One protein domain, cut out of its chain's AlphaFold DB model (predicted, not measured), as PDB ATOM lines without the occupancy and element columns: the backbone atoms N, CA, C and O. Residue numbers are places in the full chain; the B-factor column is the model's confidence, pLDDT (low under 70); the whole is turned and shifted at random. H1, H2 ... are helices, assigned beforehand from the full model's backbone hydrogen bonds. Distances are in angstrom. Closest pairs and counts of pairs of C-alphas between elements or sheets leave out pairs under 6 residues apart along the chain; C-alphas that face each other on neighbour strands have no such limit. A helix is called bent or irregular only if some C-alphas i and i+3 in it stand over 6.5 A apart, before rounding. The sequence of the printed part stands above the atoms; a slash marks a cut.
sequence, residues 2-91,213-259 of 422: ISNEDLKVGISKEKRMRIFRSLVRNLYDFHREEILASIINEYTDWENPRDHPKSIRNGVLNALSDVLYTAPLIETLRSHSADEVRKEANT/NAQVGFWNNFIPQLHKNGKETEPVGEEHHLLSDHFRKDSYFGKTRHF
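Overview. This is residues 2 to 91 and 213 to 259 of the 422 residues of the protein "COesterase domain-containing protein" of Caenorhabditis elegans (UniProt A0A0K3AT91). A long bent helix, H4, is the backbone of the model: H2 runs side by side with its first arm H4a, H5 crosses it near the bend, and H3 packs on H2 and meets H5 at its end. H1 sits by the beginning of H4a, H4b and residues 82 to 91 reach away as an arm, and on another side the loop of residues 231 to 237 sticks out before the short H6, after which the tail passes H2 with residues 251 to 253. The printed part has 137 residues with six named helices, H1 to H6 in chain order, and no named strand; the class is all helix. It is only just loose, close to compact, with a radius of gyration of the C-alphas of 17.5 A and spans of 52 by 48 by 30 A.

Along the chain. H1 is residues 4 to 9, 8.8 A long, with C-alpha 4 at (158.313, 258.093, 277.720). H2 is residues 13 to 27, 20.9 A, and H3 residues 32 to 42, 15.3 A. H4, residues 53 to 81, was assigned as one helix by its hydrogen bonds but is bent, with C-alphas 68 and 71 7.2 A apart; its arms are H4a, residues 53 to 68, 22.3 A, and H4b, residues 71 to 81, 15.5 A. H5 is residues 213 to 226, 18.6 A, and only just irregular, with C-alphas 220 and 223 6.8 A apart. H6 is residues 238 to 241, 5.5 A, with C-alpha 241 at (175.576, 229.863, 285.903).

Arrangement. The hub is H4, touching three helices. H4a and H4b stand at a steep tilt of 37 degrees, only just past shallow. With residues 53 to 60 alone, H4a touches H2, the same way at a shallow tilt of 8 degrees; the closest C-alphas, of Arg 16 and Val 60, are 6.5 A apart. H1 touches H4a at Val 9 and Lys 54, closest C-alphas 6.6 A apart. H5 touches H4b about perpendicular at 75 degrees, closest C-alphas Ala 71 and Val 216 at 4.8 A. H2 touches H3 at a steep tilt of 54 degrees, opposite ways, closest C-alphas Val 24 and Arg 32 at 6.3 A. H3 and H5 only just touch, only at their ends, with 3 pairs of C-alphas within 8 A, the closest Ile 35 and Ile 223 at 6.7 A. H6 is close to H3 but not clearly touching, closest C-alphas Arg 32 and His 241 at 5.7 A. Every O i to N i+4 pair is within hydrogen-bond range in H1, H2, H3, H4a and H4b, and 7 of 10 in H5; H6 is too short for such a pair.

Size, cuts and confidence. The C-alphas farthest apart, of Arg 50 and Arg 86, are 52.3 A apart. Residues 92 to 212 are not printed, and C-alphas 91 and 213 are 17.6 A apart across the cut. The link from H5 to H6 is long. The pLDDT is under 70 at residues 84 to 88 and 230 to 235.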
ATOM      1  N   ILE A   2     160.180 251.192 280.834       76.19
ATOM      2  CA  ILE A   2     160.876 252.093 279.897       76.19
ATOM      3  C   ILE A   2     160.252 253.503 280.009       76.19
ATOM      4  O   ILE A   2     159.058 253.597 280.286       76.19
ATOM      5  N   SER A   3     161.034 254.585 279.889       84.06
ATOM      6  CA  SER A   3     160.502 255.953 280.051       84.06
ATOM      7  C   SER A   3     159.809 256.463 278.782       84.06
ATOM      8  O   SER A   3     160.096 255.993 277.685       84.06
ATOM      9  N   ASN A   4     158.951 257.481 278.896       81.50
ATOM     10  CA  ASN A   4     158.313 258.093 277.720       81.50
ATOM     11  C   ASN A   4     159.337 258.684 276.730       81.50
ATOM     12  O   ASN A   4     159.113 258.656 275.522       81.50
ATOM     13  N   GLU A   5     160.490 259.154 277.212       85.00
ATOM     14  CA  GLU A   5     161.569 259.639 276.341       85.00
ATOM     15  C   GLU A   5     162.324 258.493 275.654       85.00
ATOM     16  O   GLU A   5     162.613 258.583 274.462       85.00
ATOM     17  N   ASP A   6     162.541 257.366 276.340       87.38
ATOM     18  CA  ASP A   6     163.037 256.140 275.700       87.38
ATOM     19  C   ASP A   6     162.053 255.624 274.630       87.38
ATOM     20  O   ASP A   6     162.469 255.108 273.590       87.38
ATOM     21  N   LEU A   7     160.739 255.761 274.863       84.00
ATOM     22  CA  LEU A   7     159.704 255.396 273.891       84.00
ATOM     23  C   LEU A   7     159.730 256.309 272.656       84.00
ATOM     24  O   LEU A   7     159.567 255.806 271.546       84.00
ATOM     25  N   LYS A   8     160.017 257.607 272.796       83.69
ATOM     26  CA  LYS A   8     160.141 258.543 271.660       83.69
ATOM     27  C   LYS A   8     161.467 258.397 270.904       83.69
ATOM     28  O   LYS A   8     161.474 258.251 269.680       83.69
ATOM     29  N   VAL A   9     162.592 258.448 271.617       86.75
ATOM     30  CA  VAL A   9     163.943 258.547 271.036       86.75
ATOM     31  C   VAL A   9     164.523 257.171 270.690       86.75
ATOM     32  O   VAL A   9     165.231 257.031 269.689       86.75
ATOM     33  N   GLY A  10     164.175 256.140 271.462       90.25
ATOM     34  CA  GLY A  10     164.792 254.817 271.423       90.25
ATOM     35  C   GLY A  10     165.712 254.573 272.625       90.25
ATOM     36  O   GLY A  10     165.778 255.384 273.546       90.25
ATOM     37  N   ILE A  11     166.440 253.453 272.622       93.31
ATOM     38  CA  ILE A  11     167.365 253.074 273.705       93.31
ATOM     39  C   ILE A  11     168.742 252.692 273.159       93.31
ATOM     40  O   ILE A  11     168.866 252.209 272.034       93.31
ATOM     41  N   SER A  12     169.780 252.866 273.977       94.19
ATOM     42  CA  SER A  12     171.143 252.447 273.636       94.19
ATOM     43  C   SER A  12     171.359 250.936 273.829       94.19
ATOM     44  O   SER A  12     170.600 250.268 274.547       94.19
ATOM     45  N   LYS A  13     172.432 250.387 273.239       94.06
ATOM     46  CA  LYS A  13     172.828 248.977 273.417       94.06
ATOM     47  C   LYS A  13     173.080 248.626 274.879       94.06
ATOM     48  O   LYS A  13     172.666 247.563 275.331       94.06
ATOM     49  N   GLU A  14     173.723 249.521 275.618       94.75
ATOM     50  CA  GLU A  14     174.081 249.350 277.029       94.75
ATOM     51  C   GLU A  14     172.811 249.323 277.884       94.75
ATOM     52  O   GLU A  14     172.698 248.547 278.832       94.75
ATOM     53  N   LYS A  15     171.804 250.134 277.529       95.19
ATOM     54  CA  LYS A  15     170.500 250.116 278.195       95.19
ATOM     55  C   LYS A  15     169.722 248.831 277.892       95.19
ATOM     56  O   LYS A  15     169.233 248.218 278.838       95.19
ATOM     57  N   ARG A  16     169.694 248.364 276.632       95.56
ATOM     58  CA  ARG A  16     169.180 247.021 276.271       95.56
ATOM     59  C   ARG A  16     169.866 245.930 277.091       95.56
ATOM     60  O   ARG A  16     169.182 245.117 277.703       95.56
ATOM     61  N   MET A  17     171.198 245.934 277.123       96.50
ATOM     62  CA  MET A  17     171.998 244.923 277.815       96.50
ATOM     63  C   MET A  17     171.637 244.859 279.302       96.50
ATOM     64  O   MET A  17     171.333 243.785 279.811       96.50
ATOM     65  N   ARG A  18     171.559 246.005 279.991       96.19
ATOM     66  CA  ARG A  18     171.140 246.060 281.403       96.19
ATOM     67  C   ARG A  18     169.710 245.557 281.626       96.19
ATOM     68  O   ARG A  18     169.463 244.877 282.622       96.19
ATOM     69  N   ILE A  19     168.778 245.847 280.714       96.56
ATOM     70  CA  ILE A  19     167.398 245.337 280.777       96.56
ATOM     71  C   ILE A  19     167.384 243.807 280.631       96.56
ATOM     72  O   ILE A  19     166.859 243.125 281.509       96.56
ATOM     73  N   PHE A  20     168.012 243.256 279.588       97.31
ATOM     74  CA  PHE A  20     168.043 241.809 279.350       97.31
ATOM     75  C   PHE A  20     168.814 241.043 280.431       97.31
ATOM     76  O   PHE A  20     168.319 240.031 280.916       97.31
ATOM     77  N   ARG A  21     169.950 241.559 280.916       96.75
ATOM     78  CA  ARG A  21     170.661 240.988 282.075       96.75
ATOM     79  C   ARG A  21     169.772 240.900 283.313       96.75
ATOM     80  O   ARG A  21     169.868 239.934 284.063       96.75
ATOM     81  N   SER A  22     168.895 241.882 283.527       95.94
ATOM     82  CA  SER A  22     167.965 241.900 284.668       95.94
ATOM     83  C   SER A  22     166.814 240.922 284.486       95.94
ATOM     84  O   SER A  22     166.476 240.215 285.428       95.94
ATOM     85  N   LEU A  23     166.256 240.845 283.275       95.81
ATOM     86  CA  LEU A  23     165.261 239.844 282.896       95.81
ATOM     87  C   LEU A  23     165.806 238.430 283.144       95.81
ATOM     88  O   LEU A  23     165.225 237.675 283.918       95.81
ATOM     89  N   VAL A  24     166.966 238.110 282.561       96.12
ATOM     90  CA  VAL A  24     167.586 236.785 282.667       96.12
ATOM     91  C   VAL A  24     167.956 236.455 284.107       96.12
ATOM     92  O   VAL A  24     167.600 235.387 284.595       96.12
ATOM     93  N   ARG A  25     168.599 237.389 284.823       94.25
ATOM     94  CA  ARG A  25     168.919 237.208 286.243       94.25
ATOM     95  C   ARG A  25     167.677 236.967 287.094       94.25
ATOM     96  O   ARG A  25     167.799 236.270 288.088       94.25
ATOM     97  N   ASN A  26     166.532 237.564 286.772       93.94
ATOM     98  CA  ASN A  26     165.326 237.426 287.587       93.94
ATOM     99  C   ASN A  26     164.537 236.147 287.269       93.94
ATOM    100  O   ASN A  26     163.897 235.625 288.178       93.94
ATOM    101  N   LEU A  27     164.587 235.651 286.026       93.56
ATOM    102  CA  LEU A  27     163.791 234.506 285.564       93.56
ATOM    103  C   LEU A  27     164.521 233.154 285.577       93.56
ATOM    104  O   LEU A  27     163.860 232.137 285.754       93.56
ATOM    105  N   TYR A  28     165.845 233.119 285.382       93.06
ATOM    106  CA  TYR A  28     166.583 231.869 285.142       93.06
ATOM    107  C   TYR A  28     167.709 231.645 286.149       93.06
ATOM    108  O   TYR A  28     168.408 232.577 286.559       93.06
ATOM    109  N   ASP A  29     167.901 230.391 286.540       90.31
ATOM    110  CA  ASP A  29     168.922 229.951 287.485       90.31
ATOM    111  C   ASP A  29     170.187 229.456 286.793       90.31
ATOM    112  O   ASP A  29     171.270 229.846 287.224       90.31
ATOM    113  N   PHE A  30     170.056 228.720 285.691       91.25
ATOM    114  CA  PHE A  30     171.157 228.069 284.971       91.25
ATOM    115  C   PHE A  30     171.454 228.742 283.617       91.25
ATOM    116  O   PHE A  30     170.600 229.443 283.077       91.25
ATOM    117  N   HIS A  31     172.670 228.547 283.089       92.44
ATOM    118  CA  HIS A  31     173.126 228.975 281.744       92.44
ATOM    119  C   HIS A  31     172.722 230.407 281.335       92.44
ATOM    120  O   HIS A  31     172.160 230.662 280.266       92.44
ATOM    121  N   ARG A  32     172.938 231.370 282.244       94.62
ATOM    122  CA  ARG A  32     172.417 232.736 282.089       94.62
ATOM    123  C   ARG A  32     173.100 233.508 280.960       94.62
ATOM    124  O   ARG A  32     172.434 234.332 280.340       94.62
ATOM    125  N   GLU A  33     174.381 233.272 280.682       95.06
ATOM    126  CA  GLU A  33     175.073 233.951 279.575       95.06
ATOM    127  C   GLU A  33     174.607 233.423 278.213       95.06
ATOM    128  O   GLU A  33     174.331 234.207 277.307       95.06
ATOM    129  N   GLU A  34     174.402 232.114 278.080       95.19
ATOM    130  CA  GLU A  34     173.890 231.480 276.865       95.19
ATOM    131  C   GLU A  34     172.448 231.920 276.579       95.19
ATOM    132  O   GLU A  34     172.104 232.263 275.443       95.19
ATOM    133  N   ILE A  35     171.605 231.967 277.617       97.06
ATOM    134  CA  ILE A  35     170.237 232.495 277.543       97.06
ATOM    135  C   ILE A  35     170.258 233.977 277.138       97.06
ATOM    136  O   ILE A  35     169.526 234.378 276.232       97.06
ATOM    137  N   LEU A  36     171.120 234.796 277.752       97.88
ATOM    138  CA  LEU A  36     171.256 236.218 277.424       97.88
ATOM    139  C   LEU A  36     171.707 236.435 275.973       97.88
ATOM    140  O   LEU A  36     171.097 237.237 275.262       97.88
ATOM    141  N   ALA A  37     172.728 235.707 275.518       97.56
ATOM    142  CA  ALA A  37     173.214 235.754 274.143       97.56
ATOM    143  C   ALA A  37     172.119 235.343 273.144       97.56
ATOM    144  O   ALA A  37     171.915 236.023 272.137       97.56
ATOM    145  N   SER A  38     171.353 234.296 273.464       97.88
ATOM    146  CA  SER A  38     170.231 233.823 272.646       97.88
ATOM    147  C   SER A  38     169.123 234.873 272.509       97.88
ATOM    148  O   SER A  38     168.645 235.121 271.405       97.88
ATOM    149  N   ILE A  39     168.748 235.541 273.606       98.00
ATOM    150  CA  ILE A  39     167.740 236.618 273.599       98.00
ATOM    151  C   ILE A  39     168.241 237.830 272.804       98.00
ATOM    152  O   ILE A  39     167.484 238.433 272.045       98.00
ATOM    153  N   ILE A  40     169.522 238.190 272.934       96.50
ATOM    154  CA  ILE A  40     170.117 239.261 272.125       96.50
ATOM    155  C   ILE A  40     170.085 238.896 270.638       96.50
ATOM    156  O   ILE A  40     169.798 239.772 269.823       96.50
ATOM    157  N   ASN A  41     170.352 237.638 270.285       96.25
ATOM    158  CA  ASN A  41     170.334 237.164 268.905       96.25
ATOM    159  C   ASN A  41     168.926 237.185 268.288       96.25
ATOM    160  O   ASN A  41     168.760 237.733 267.204       96.25
ATOM    161  N   GLU A  42     167.920 236.637 268.980       96.94
ATOM    162  CA  GLU A  42     166.525 236.583 268.502       96.94
ATOM    163  C   GLU A  42     165.909 237.986 268.336       96.94
ATOM    164  O   GLU A  42     165.189 238.246 267.377       96.94
ATOM    165  N   TYR A  43     166.225 238.922 269.240       96.19
ATOM    166  CA  TYR A  43     165.654 240.279 269.249       96.19
ATOM    167  C   TYR A  43     166.608 241.362 268.716       96.19
ATOM    168  O   TYR A  43     166.490 242.540 269.079       96.19
ATOM    169  N   THR A  44     167.552 240.984 267.849       93.69
ATOM    170  CA  THR A  44     168.341 241.926 267.041       93.69
ATOM    171  C   THR A  44     167.832 241.934 265.601       93.69
ATOM    172  O   THR A  44     167.634 240.896 264.981       93.69
ATOM    173  N   ASP A  45     167.627 243.135 265.066       90.19
ATOM    174  CA  ASP A  45     167.278 243.380 263.668       90.19
ATOM    175  C   ASP A  45     168.514 243.171 262.779       90.19
ATOM    176  O   ASP A  45     169.341 244.067 262.596       90.19
ATOM    177  N   TRP A  46     168.665 241.945 262.276       90.75
ATOM    178  CA  TRP A  46     169.773 241.553 261.402       90.75
ATOM    179  C   TRP A  46     169.622 242.049 259.956       90.75
ATOM    180  O   TRP A  46     170.609 242.059 259.221       90.75
ATOM    181  N   GLU A  47     168.426 242.488 259.544       87.62
ATOM    182  CA  GLU A  47     168.203 243.094 258.224       87.62
ATOM    183  C   GLU A  47     168.756 244.526 258.171       87.62
ATOM    184  O   GLU A  47     169.278 244.960 257.141       87.62
ATOM    185  N   ASN A  48     168.708 245.251 259.294       84.00
ATOM    186  CA  ASN A  48     169.260 246.596 259.429       84.00
ATOM    187  C   ASN A  48     170.231 246.712 260.627       84.00
ATOM    188  O   ASN A  48     169.912 247.353 261.635       84.00
ATOM    189  N   PRO A  49     171.473 246.198 260.502       74.62
ATOM    190  CA  PRO A  49     172.468 246.148 261.581       74.62
ATOM    191  C   PRO A  49     173.082 247.517 261.938       74.62
ATOM    192  O   PRO A  49     174.159 247.593 262.520       74.62
ATOM    193  N   ARG A  50     172.419 248.633 261.606       79.94
ATOM    194  CA  ARG A  50     172.854 250.000 261.947       79.94
ATOM    195  C   ARG A  50     172.596 250.386 263.405       79.94
ATOM    196  O   ARG A  50     172.748 251.554 263.750       79.94
ATOM    197  N   ASP A  51     172.174 249.432 264.240       84.00
ATOM    198  CA  ASP A  51     171.998 249.593 265.689       84.00
ATOM    199  C   ASP A  51     171.159 250.820 266.079       84.00
ATOM    200  O   ASP A  51     171.384 251.479 267.096       84.00
ATOM    201  N   HIS A  52     170.177 251.154 265.240       90.38
ATOM    202  CA  HIS A  52     169.406 252.373 265.401       90.38
ATOM    203  C   HIS A  52     168.613 252.320 266.724       90.38
ATOM    204  O   HIS A  52     167.868 251.354 266.923       90.38
ATOM    205  N   PRO A  53     168.673 253.341 267.607       92.12
ATOM    206  CA  PRO A  53     168.097 253.268 268.956       92.12
ATOM    207  C   PRO A  53     166.618 252.860 269.010       92.12
ATOM    208  O   PRO A  53     166.186 252.183 269.944       92.12
ATOM    209  N   LYS A  54     165.829 253.229 267.990       90.44
ATOM    210  CA  LYS A  54     164.413 252.828 267.864       90.44
ATOM    211  C   LYS A  54     164.229 251.353 267.477       90.44
ATOM    212  O   LYS A  54     163.277 250.740 267.947       90.44
ATOM    213  N   SER A  55     165.136 250.772 266.683       91.69
ATOM    214  CA  SER A  55     165.116 249.329 266.376       91.69
ATOM    215  C   SER A  55     165.524 248.522 267.614       91.69
ATOM    216  O   SER A  55     164.789 247.632 268.031       91.69
ATOM    217  N   ILE A  56     166.582 248.947 268.323       93.81
ATOM    218  CA  ILE A  56     166.979 248.369 269.622       93.81
ATOM    219  C   ILE A  56     165.817 248.427 270.632       93.81
ATOM    220  O   ILE A  56     165.532 247.436 271.305       93.81
ATOM    221  N   ARG A  57     165.105 249.563 270.716       92.69
ATOM    222  CA  ARG A  57     163.904 249.712 271.557       92.69
ATOM    223  C   ARG A  57     162.807 248.732 271.151       92.69
ATOM    224  O   ARG A  57     162.265 248.066 272.026       92.69
ATOM    225  N   ASN A  58     162.489 248.630 269.862       91.75
ATOM    226  CA  ASN A  58     161.460 247.712 269.372       91.75
ATOM    227  C   ASN A  58     161.824 246.247 269.670       91.75
ATOM    228  O   ASN A  58     160.967 245.505 270.136       91.75
ATOM    229  N   GLY A  59     163.093 245.852 269.515       94.06
ATOM    230  CA  GLY A  59     163.584 244.531 269.926       94.06
ATOM    231  C   GLY A  59     163.380 244.258 271.420       94.06
ATOM    232  O   GLY A  59     162.865 243.206 271.788       94.06
ATOM    233  N   VAL A  60     163.694 245.224 272.294       95.12
ATOM    234  CA  VAL A  60     163.458 245.092 273.746       95.12
ATOM    235  C   VAL A  60     161.971 245.046 274.102       95.12
ATOM    236  O   VAL A  60     161.584 244.240 274.944       95.12
ATOM    237  N   LEU A  61     161.135 245.881 273.476       93.25
ATOM    238  CA  LEU A  61     159.683 245.865 273.685       93.25
ATOM    239  C   LEU A  61     159.078 244.522 273.258       93.25
ATOM    240  O   LEU A  61     158.314 243.943 274.023       93.25
ATOM    241  N   ASN A  62     159.483 243.997 272.098       94.31
ATOM    242  CA  ASN A  62     159.072 242.680 271.618       94.31
ATOM    243  C   ASN A  62     159.503 241.574 272.594       94.31
ATOM    244  O   ASN A  62     158.657 240.806 273.036       94.31
ATOM    245  N   ALA A  63     160.775 241.542 273.010       96.75
ATOM    246  CA  ALA A  63     161.288 240.528 273.936       96.75
ATOM    247  C   ALA A  63     160.530 240.507 275.271       96.75
ATOM    248  O   ALA A  63     160.168 239.440 275.764       96.75
ATOM    249  N   LEU A  64     160.275 241.689 275.849       95.19
ATOM    250  CA  LEU A  64     159.527 241.824 277.099       95.19
ATOM    251  C   LEU A  64     158.041 241.483 276.924       95.19
ATOM    252  O   LEU A  64     157.475 240.839 277.801       95.19
ATOM    253  N   SER A  65     157.418 241.877 275.810       94.38
ATOM    254  CA  SER A  65     156.039 241.489 275.489       94.38
ATOM    255  C   SER A  65     155.912 239.974 275.355       94.38
ATOM    256  O   SER A  65     154.986 239.376 275.902       94.38
ATOM    257  N   ASP A  66     156.863 239.344 274.666       97.06
ATOM    258  CA  ASP A  66     156.795 237.924 274.361       97.06
ATOM    259  C   ASP A  66     156.984 237.061 275.608       97.06
ATOM    260  O   ASP A  66     156.147 236.204 275.875       97.06
ATOM    261  N   VAL A  67     158.018 237.322 276.414       96.44
ATOM    262  CA  VAL A  67     158.299 236.516 277.615       96.44
ATOM    263  C   VAL A  67     157.300 236.750 278.755       96.44
ATOM    264  O   VAL A  67     157.004 235.820 279.497       96.44
ATOM    265  N   LEU A  68     156.777 237.975 278.914       93.31
ATOM    266  CA  LEU A  68     155.888 238.316 280.036       93.31
ATOM    267  C   LEU A  68     154.401 238.112 279.722       93.31
ATOM    268  O   LEU A  68     153.622 237.928 280.652       93.31
ATOM    269  N   TYR A  69     154.003 238.158 278.445       93.88
ATOM    270  CA  TYR A  69     152.595 238.088 278.047       93.88
ATOM    271  C   TYR A  69     152.342 237.069 276.936       93.88
ATOM    272  O   TYR A  69     151.544 236.160 277.137       93.88
ATOM    273  N   THR A  70     152.984 237.181 275.767       96.19
ATOM    274  CA  THR A  70     152.581 236.386 274.590       96.19
ATOM    275  C   THR A  70     152.815 234.888 274.765       96.19
ATOM    276  O   THR A  70     151.897 234.099 274.560       96.19
ATOM    277  N   ALA A  71     154.021 234.487 275.154       97.62
ATOM    278  CA  ALA A  71     154.405 233.091 275.311       97.62
ATOM    279  C   ALA A  71     153.567 232.344 276.383       97.62
ATOM    280  O   ALA A  71     153.014 231.289 276.051       97.62
ATOM    281  N   PRO A  72     153.352 232.886 277.608       97.12
ATOM    282  CA  PRO A  72     152.448 232.266 278.583       97.12
ATOM    283  C   PRO A  72     150.962 232.353 278.195       97.12
ATOM    284  O   PRO A  72     150.205 231.432 278.505       97.12
ATOM    285  N   LEU A  73     150.521 233.405 277.488       96.75
ATOM    286  CA  LEU A  73     149.145 233.502 276.982       96.75
ATOM    287  C   LEU A  73     148.843 232.396 275.963       96.75
ATOM    288  O   LEU A  73     147.819 231.731 276.089       96.75
ATOM    289  N   ILE A  74     149.723 232.172 274.982       97.38
ATOM    290  CA  ILE A  74     149.530 231.106 273.988       97.38
ATOM    291  C   ILE A  74     149.547 229.727 274.652       97.38
ATOM    292  O   ILE A  74     148.721 228.886 274.304       97.38
ATOM    293  N   GLU A  75     150.406 229.501 275.649       95.75
ATOM    294  CA  GLU A  75     150.410 228.238 276.400       95.75
ATOM    295  C   GLU A  75     149.095 228.025 277.169       95.75
ATOM    296  O   GLU A  75     148.523 226.934 277.157       95.75
ATOM    297  N   THR A  76     148.560 229.090 277.772       95.75
ATOM    298  CA  THR A  76     147.260 229.076 278.462       95.75
ATOM    299  C   THR A  76     146.109 228.805 277.488       95.75
ATOM    300  O   THR A  76     145.236 227.990 277.782       95.75
ATOM    301  N   LEU A  77     146.117 229.432 276.306       95.38
ATOM    302  CA  LEU A  77     145.110 229.221 275.260       95.38
ATOM    303  C   LEU A  77     145.156 227.791 274.704       95.38
ATOM    304  O   LEU A  77     144.109 227.162 274.566       95.38
ATOM    305  N   ARG A  78     146.354 227.248 274.444       94.06
ATOM    306  CA  ARG A  78     146.543 225.840 274.053       94.06
ATOM    307  C   ARG A  78     146.003 224.899 275.127       94.06
ATOM    308  O   ARG A  78     145.173 224.058 274.809       94.06
ATOM    309  N   SER A  79     146.381 225.109 276.389       92.38
ATOM    310  CA  SER A  79     145.923 224.296 277.528       92.38
ATOM    311  C   SER A  79     144.400 224.321 277.696       92.38
ATOM    312  O   SER A  79     143.795 223.286 277.947       92.38
ATOM    313  N   HIS A  80     143.771 225.488 277.529       92.56
ATOM    314  CA  HIS A  80     142.321 225.648 277.646       92.56
ATOM    315  C   HIS A  80     141.571 225.037 276.450       92.56
ATOM    316  O   HIS A  80     140.617 224.291 276.640       92.56
ATOM    317  N   SER A  81     142.018 225.296 275.215       92.25
ATOM    318  CA  SER A  81     141.401 224.725 274.003       92.25
ATOM    319  C   SER A  81     141.566 223.204 273.889       92.25
ATOM    320  O   SER A  81     140.752 222.549 273.241       92.25
ATOM    321  N   ALA A  82     142.582 222.641 274.549       85.25
ATOM    322  CA  ALA A  82     142.858 221.212 274.619       85.25
ATOM    323  C   ALA A  82     142.239 220.511 275.850       85.25
ATOM    324  O   ALA A  82     142.668 219.404 276.173       85.25
ATOM    325  N   ASP A  83     141.235 221.090 276.537       74.56
ATOM    326  CA  ASP A  83     140.460 220.364 277.567       74.56
ATOM    327  C   ASP A  83     139.567 219.281 276.914       74.56
ATOM    328  O   ASP A  83     138.355 219.433 276.696       74.56
ATOM    329  N   GLU A  84     140.209 218.160 276.568       53.94
ATOM    330  CA  GLU A  84     139.611 217.001 275.900       53.94
ATOM    331  C   GLU A  84     138.496 216.341 276.720       53.94
ATOM    332  O   GLU A  84     137.640 215.669 276.142       53.94
ATOM    333  N   VAL A  85     138.485 216.536 278.047       58.09
ATOM    334  CA  VAL A  85     137.543 215.884 278.972       58.09
ATOM    335  C   VAL A  85     136.106 216.313 278.690       58.09
ATOM    336  O   VAL A  85     135.177 215.539 278.914       58.09
ATOM    337  N   ARG A  86     135.917 217.537 278.179       59.88
ATOM    338  CA  ARG A  86     134.593 218.102 277.886       59.88
ATOM    339  C   ARG A  86     134.372 218.453 276.419       59.88
ATOM    340  O   ARG A  86     133.244 218.340 275.956       59.88
ATOM    341  N   LYS A  87     135.406 218.877 275.675       61.59
ATOM    342  CA  LYS A  87     135.257 219.479 274.323       61.59
ATOM    343  C   LYS A  87     134.307 220.697 274.279       61.59
ATOM    344  O   LYS A  87     133.836 221.082 273.215       61.59
ATOM    345  N   GLU A  88     134.061 221.319 275.432       66.88
ATOM    346  CA  GLU A  88     133.182 222.487 275.627       66.88
ATOM    347  C   GLU A  88     133.961 223.819 275.660       66.88
ATOM    348  O   GLU A  88     133.372 224.889 275.809       66.88
ATOM    349  N   ALA A  89     135.294 223.771 275.556       82.00
ATOM    350  CA  ALA A  89     136.182 224.912 275.762       82.00
ATOM    351  C   ALA A  89     136.180 225.900 274.578       82.00
ATOM    352  O   ALA A  89     137.113 225.957 273.766       82.00
ATOM    353  N   ASN A  90     135.130 226.723 274.516       89.25
ATOM    354  CA  ASN A  90     134.965 227.842 273.588       89.25
ATOM    355  C   ASN A  90     136.066 228.902 273.784       89.25
ATOM    356  O   ASN A  90     135.918 229.882 274.515       89.25
ATOM    357  N   THR A  91     137.203 228.678 273.132       94.81
ATOM    358  CA  THR A  91     138.415 229.491 273.263       94.81
ATOM    359  C   THR A  91     138.501 230.444 272.081       94.81
ATOM    360  O   THR A  91     138.496 230.001 270.939       94.81
ATOM    361  N   ASN A 213     154.354 232.748 266.528       96.19
ATOM    362  CA  ASN A 213     154.673 231.358 266.882       96.19
ATOM    363  C   ASN A 213     156.173 231.002 266.828       96.19
ATOM    364  O   ASN A 213     156.602 230.098 267.536       96.19
ATOM    365  N   ALA A 214     156.992 231.729 266.058       97.38
ATOM    366  CA  ALA A 214     158.451 231.597 266.124       97.38
ATOM    367  C   ALA A 214     158.997 232.021 267.502       97.38
ATOM    368  O   ALA A 214     159.710 231.254 268.144       97.38
ATOM    369  N   GLN A 215     158.580 233.188 268.004       97.88
ATOM    370  CA  GLN A 215     158.969 233.707 269.319       97.88
ATOM    371  C   GLN A 215     158.344 232.895 270.464       97.88
ATOM    372  O   GLN A 215     159.007 232.633 271.463       97.88
ATOM    373  N   VAL A 216     157.103 232.416 270.308       97.81
ATOM    374  CA  VAL A 216     156.496 231.457 271.252       97.81
ATOM    375  C   VAL A 216     157.300 230.152 271.277       97.81
ATOM    376  O   VAL A 216     157.575 229.620 272.346       97.81
ATOM    377  N   GLY A 217     157.745 229.654 270.118       97.81
ATOM    378  CA  GLY A 217     158.644 228.503 270.019       97.81
ATOM    379  C   GLY A 217     159.985 228.738 270.718       97.81
ATOM    380  O   GLY A 217     160.448 227.879 271.469       97.81
ATOM    381  N   PHE A 218     160.576 229.920 270.538       98.38
ATOM    382  CA  PHE A 218     161.796 230.336 271.225       98.38
ATOM    383  C   PHE A 218     161.628 230.310 272.758       98.38
ATOM    384  O   PHE A 218     162.410 229.657 273.450       98.38
ATOM    385  N   TRP A 219     160.576 230.938 273.294       98.06
ATOM    386  CA  TRP A 219     160.364 231.034 274.744       98.06
ATOM    387  C   TRP A 219     159.832 229.753 275.402       98.06
ATOM    388  O   TRP A 219     160.303 229.417 276.484       98.06
ATOM    389  N   ASN A 220     158.905 229.019 274.774       96.69
ATOM    390  CA  ASN A 220     158.294 227.825 275.381       96.69
ATOM    391  C   ASN A 220     159.085 226.536 275.096       96.69
ATOM    392  O   ASN A 220     158.964 225.581 275.856       96.69
ATOM    393  N   ASN A 221     159.911 226.486 274.038       96.06
ATOM    394  CA  ASN A 221     160.662 225.273 273.679       96.06
ATOM    395  C   ASN A 221     162.184 225.448 273.728       96.06
ATOM    396  O   ASN A 221     162.861 224.598 274.303       96.06
ATOM    397  N   PHE A 222     162.755 226.496 273.123       97.19
ATOM    398  CA  PHE A 222     164.219 226.629 273.031       97.19
ATOM    399  C   PHE A 222     164.856 227.045 274.367       97.19
ATOM    400  O   PHE A 222     165.730 226.343 274.876       97.19
ATOM    401  N   ILE A 223     164.384 228.131 274.983       96.81
ATOM    402  CA  ILE A 223     164.945 228.634 276.248       96.81
ATOM    403  C   ILE A 223     164.842 227.605 277.396       96.81
ATOM    404  O   ILE A 223     165.844 227.405 278.085       96.81
ATOM    405  N   PRO A 224     163.734 226.856 277.581       95.19
ATOM    406  CA  PRO A 224     163.661 225.797 278.588       95.19
ATOM    407  C   PRO A 224     164.590 224.612 278.318       95.19
ATOM    408  O   PRO A 224     164.935 223.903 279.256       95.19
ATOM    409  N   GLN A 225     165.013 224.369 277.070       93.56
ATOM    410  CA  GLN A 225     166.052 223.374 276.778       93.56
ATOM    411  C   GLN A 225     167.438 223.864 277.194       93.56
ATOM    412  O   GLN A 225     168.201 223.076 277.745       93.56
ATOM    413  N   LEU A 226     167.729 225.150 276.984       92.62
ATOM    414  CA  LEU A 226     168.990 225.785 277.371       92.62
ATOM    415  C   LEU A 226     169.116 225.949 278.898       92.62
ATOM    416  O   LEU A 226     170.191 225.769 279.459       92.62
ATOM    417  N   HIS A 227     168.001 226.206 279.586       91.75
ATOM    418  CA  HIS A 227     167.935 226.325 281.046       91.75
ATOM    419  C   HIS A 227     168.061 224.984 281.802       91.75
ATOM    420  O   HIS A 227     168.165 224.983 283.027       91.75
ATOM    421  N   LYS A 228     168.052 223.830 281.118       87.50
ATOM    422  CA  LYS A 228     168.252 222.533 281.786       87.50
ATOM    423  C   LYS A 228     169.634 222.485 282.425       87.50
ATOM    424  O   LYS A 228     170.630 222.699 281.740       87.50
ATOM    425  N   ASN A 229     169.694 222.102 283.698       71.62
ATOM    426  CA  ASN A 229     170.927 221.658 284.337       71.62
ATOM    427  C   ASN A 229     171.567 220.572 283.460       71.62
ATOM    428  O   ASN A 229     170.871 219.653 283.004       71.62
ATOM    429  N   GLY A 230     172.874 220.674 283.219       66.69
ATOM    430  CA  GLY A 230     173.601 219.644 282.487       66.69
ATOM    431  C   GLY A 230     173.413 218.283 283.160       66.69
ATOM    432  O   GLY A 230     173.465 218.176 284.383       66.69
ATOM    433  N   LYS A 231     173.226 217.220 282.368       62.25
ATOM    434  CA  LYS A 231     173.327 215.829 282.858       62.25
ATOM    435  C   LYS A 231     174.793 215.409 283.026       62.25
ATOM    436  O   LYS A 231     175.150 214.269 282.736       62.25
ATOM    437  N   GLU A 232     175.651 216.358 283.371       59.03
ATOM    438  CA  GLU A 232     177.082 216.136 283.461       59.03
ATOM    439  C   GLU A 232     177.374 215.373 284.749       59.03
ATOM    440  O   GLU A 232     176.735 215.574 285.781       59.03
ATOM    441  N   THR A 233     178.287 214.411 284.652       59.56
ATOM    442  CA  THR A 233     178.639 213.513 285.759       59.56
ATOM    443  C   THR A 233     179.422 214.219 286.861       59.56
ATOM    444  O   THR A 233     179.514 213.690 287.962       59.56
ATOM    445  N   GLU A 234     179.946 215.409 286.563       66.12
ATOM    446  CA  GLU A 234     180.617 216.307 287.496       66.12
ATOM    447  C   GLU A 234     179.718 217.522 287.783       66.12
ATOM    448  O   GLU A 234     179.103 218.059 286.855       66.12
ATOM    449  N   PRO A 235     179.623 217.986 289.042       69.25
ATOM    450  CA  PRO A 235     178.836 219.161 289.383       69.25
ATOM    451  C   PRO A 235     179.503 220.434 288.847       69.25
ATOM    452  O   PRO A 235     180.538 220.875 289.345       69.25
ATOM    453  N   VAL A 236     178.872 221.055 287.850       76.38
ATOM    454  CA  VAL A 236     179.228 222.396 287.368       76.38
ATOM    455  C   VAL A 236     179.077 223.405 288.517       76.38
ATOM    456  O   VAL A 236     178.026 223.463 289.158       76.38
ATOM    457  N   GLY A 237     180.124 224.191 288.781       80.62
ATOM    458  CA  GLY A 237     180.130 225.196 289.850       80.62
ATOM    459  C   GLY A 237     179.071 226.283 289.642       80.62
ATOM    460  O   GLY A 237     178.804 226.697 288.511       80.62
ATOM    461  N   GLU A 238     178.467 226.771 290.734       82.75
ATOM    462  CA  GLU A 238     177.392 227.776 290.681       82.75
ATOM    463  C   GLU A 238     177.812 229.046 289.920       82.75
ATOM    464  O   GLU A 238     176.985 229.682 289.262       82.75
ATOM    465  N   GLU A 239     179.102 229.394 289.964       85.56
ATOM    466  CA  GLU A 239     179.709 230.514 289.254       85.56
ATOM    467  C   GLU A 239     179.545 230.442 287.729       85.56
ATOM    468  O   GLU A 239     179.352 231.484 287.102       85.56
ATOM    469  N   HIS A 240     179.527 229.243 287.135       86.56
ATOM    470  CA  HIS A 240     179.321 229.045 285.693       86.56
ATOM    471  C   HIS A 240     177.909 229.456 285.246       86.56
ATOM    472  O   HIS A 240     177.667 229.800 284.093       86.56
ATOM    473  N   HIS A 241     176.947 229.444 286.168       89.75
ATOM    474  CA  HIS A 241     175.576 229.863 285.903       89.75
ATOM    475  C   HIS A 241     175.348 231.361 286.145       89.75
ATOM    476  O   HIS A 241     174.247 231.869 285.910       89.75
ATOM    477  N   LEU A 242     176.358 232.090 286.623       91.38
ATOM    478  CA  LEU A 242     176.266 233.526 286.839       91.38
ATOM    479  C   LEU A 242     176.576 234.297 285.556       91.38
ATOM    480  O   LEU A 242     177.314 233.861 284.683       91.38
ATOM    481  N   LEU A 243     176.012 235.500 285.469       93.31
ATOM    482  CA  LEU A 243     176.423 236.457 284.449       93.31
ATOM    483  C   LEU A 243     177.793 237.041 284.823       93.31
ATOM    484  O   LEU A 243     178.036 237.336 285.993       93.31
ATOM    485  N   SER A 244     178.624 237.327 283.828       91.50
ATOM    486  CA  SER A 244     179.711 238.313 283.890       91.50
ATOM    487  C   SER A 244     179.298 239.534 284.723       91.50
ATOM    488  O   SER A 244     178.159 239.991 284.620       91.50
ATOM    489  N   ASP A 245     180.171 240.068 285.584       91.25
ATOM    490  CA  ASP A 245     179.839 241.180 286.493       91.25
ATOM    491  C   ASP A 245     178.584 240.932 287.381       91.25
ATOM    492  O   ASP A 245     177.848 241.867 287.708       91.25
ATOM    493  N   HIS A 246     178.304 239.685 287.807       89.94
ATOM    494  CA  HIS A 246     177.046 239.319 288.494       89.94
ATOM    495  C   HIS A 246     176.675 240.205 289.693       89.94
ATOM    496  O   HIS A 246     175.510 240.540 289.912       89.94
ATOM    497  N   PHE A 247     177.661 240.577 290.505       90.81
ATOM    498  CA  PHE A 247     177.446 241.346 291.736       90.81
ATOM    499  C   PHE A 247     177.429 242.866 291.500       90.81
ATOM    500  O   PHE A 247     177.098 243.643 292.399       90.81
ATOM    501  N   ARG A 248     177.740 243.302 290.276       92.44
ATOM    502  CA  ARG A 248     177.907 244.699 289.891       92.44
ATOM    503  C   ARG A 248     176.540 245.340 289.608       92.44
ATOM    504  O   ARG A 248     175.923 245.093 288.573       92.44
ATOM    505  N   LYS A 249     176.020 246.129 290.558       89.06
ATOM    506  CA  LYS A 249     174.630 246.647 290.533       89.06
ATOM    507  C   LYS A 249     174.313 247.547 289.327       89.06
ATOM    508  O   LYS A 249     173.191 247.524 288.834       89.06
ATOM    509  N   ASP A 250     175.289 248.313 288.851       92.62
ATOM    510  CA  ASP A 250     175.210 249.185 287.669       92.62
ATOM    511  C   ASP A 250     175.077 248.413 286.343       92.62
ATOM    512  O   ASP A 250     174.541 248.963 285.380       92.62
ATOM    513  N   SER A 251     175.479 247.135 286.301       93.31
ATOM    514  CA  SER A 251     175.309 246.235 285.144       93.31
ATOM    515  C   SER A 251     173.866 245.731 284.940       93.31
ATOM    516  O   SER A 251     173.599 244.968 284.008       93.31
ATOM    517  N   TYR A 252     172.930 246.175 285.783       94.56
ATOM    518  CA  TYR A 252     171.512 245.823 285.753       94.56
ATOM    519  C   TYR A 252     170.615 247.067 285.652       94.56
ATOM    520  O   TYR A 252     171.045 248.211 285.803       94.56
ATOM    521  N   PHE A 253     169.341 246.836 285.354       92.69
ATOM    522  CA  PHE A 253     168.286 247.830 285.242       92.69
ATOM    523  C   PHE A 253     167.249 247.593 286.346       92.69
ATOM    524  O   PHE A 253     166.487 246.629 286.312       92.69
ATOM    525  N   GLY A 254     167.193 248.504 287.319       88.81
ATOM    526  CA  GLY A 254     166.237 248.429 288.423       88.81
ATOM    527  C   GLY A 254     166.579 247.350 289.456       88.81
ATOM    528  O   GLY A 254     167.747 247.115 289.764       88.81
ATOM    529  N   LYS A 255     165.546 246.739 290.047       89.50
ATOM    530  CA  LYS A 255     165.699 245.722 291.097       89.50
ATOM    531  C   LYS A 255     165.985 244.351 290.482       89.50
ATOM    532  O   LYS A 255     165.270 243.901 289.588       89.50
ATOM    533  N   THR A 256     166.994 243.674 291.013       90.19
ATOM    534  CA  THR A 256     167.310 242.281 290.692       90.19
ATOM    535  C   THR A 256     166.953 241.369 291.857       90.19
ATOM    536  O   THR A 256     166.939 241.811 293.008       90.19
ATOM    537  N   ARG A 257     166.673 240.090 291.577       88.00
ATOM    538  CA  ARG A 257     166.482 239.098 292.638       88.00
ATOM    539  C   ARG A 257     167.754 238.974 293.481       88.00
ATOM    540  O   ARG A 257     168.882 239.085 292.970       88.00
ATOM    541  N   HIS A 258     167.556 238.771 294.779       79.31
ATOM    542  CA  HIS A 258     168.648 238.612 295.729       79.31
ATOM    543  C   HIS A 258     169.490 237.389 295.361       79.31
ATOM    544  O   HIS A 258     168.959 236.351 294.974       79.31
ATOM    545  N   PHE A 259     170.812 237.526 295.475       70.12
ATOM    546  CA  PHE A 259     171.709 236.379 295.435       70.12
ATOM    547  C   PHE A 259     171.628 235.703 296.803       70.12
ATOM    548  O   PHE A 259     172.278 236.122 297.761       70.12
TER     549      PHE A 259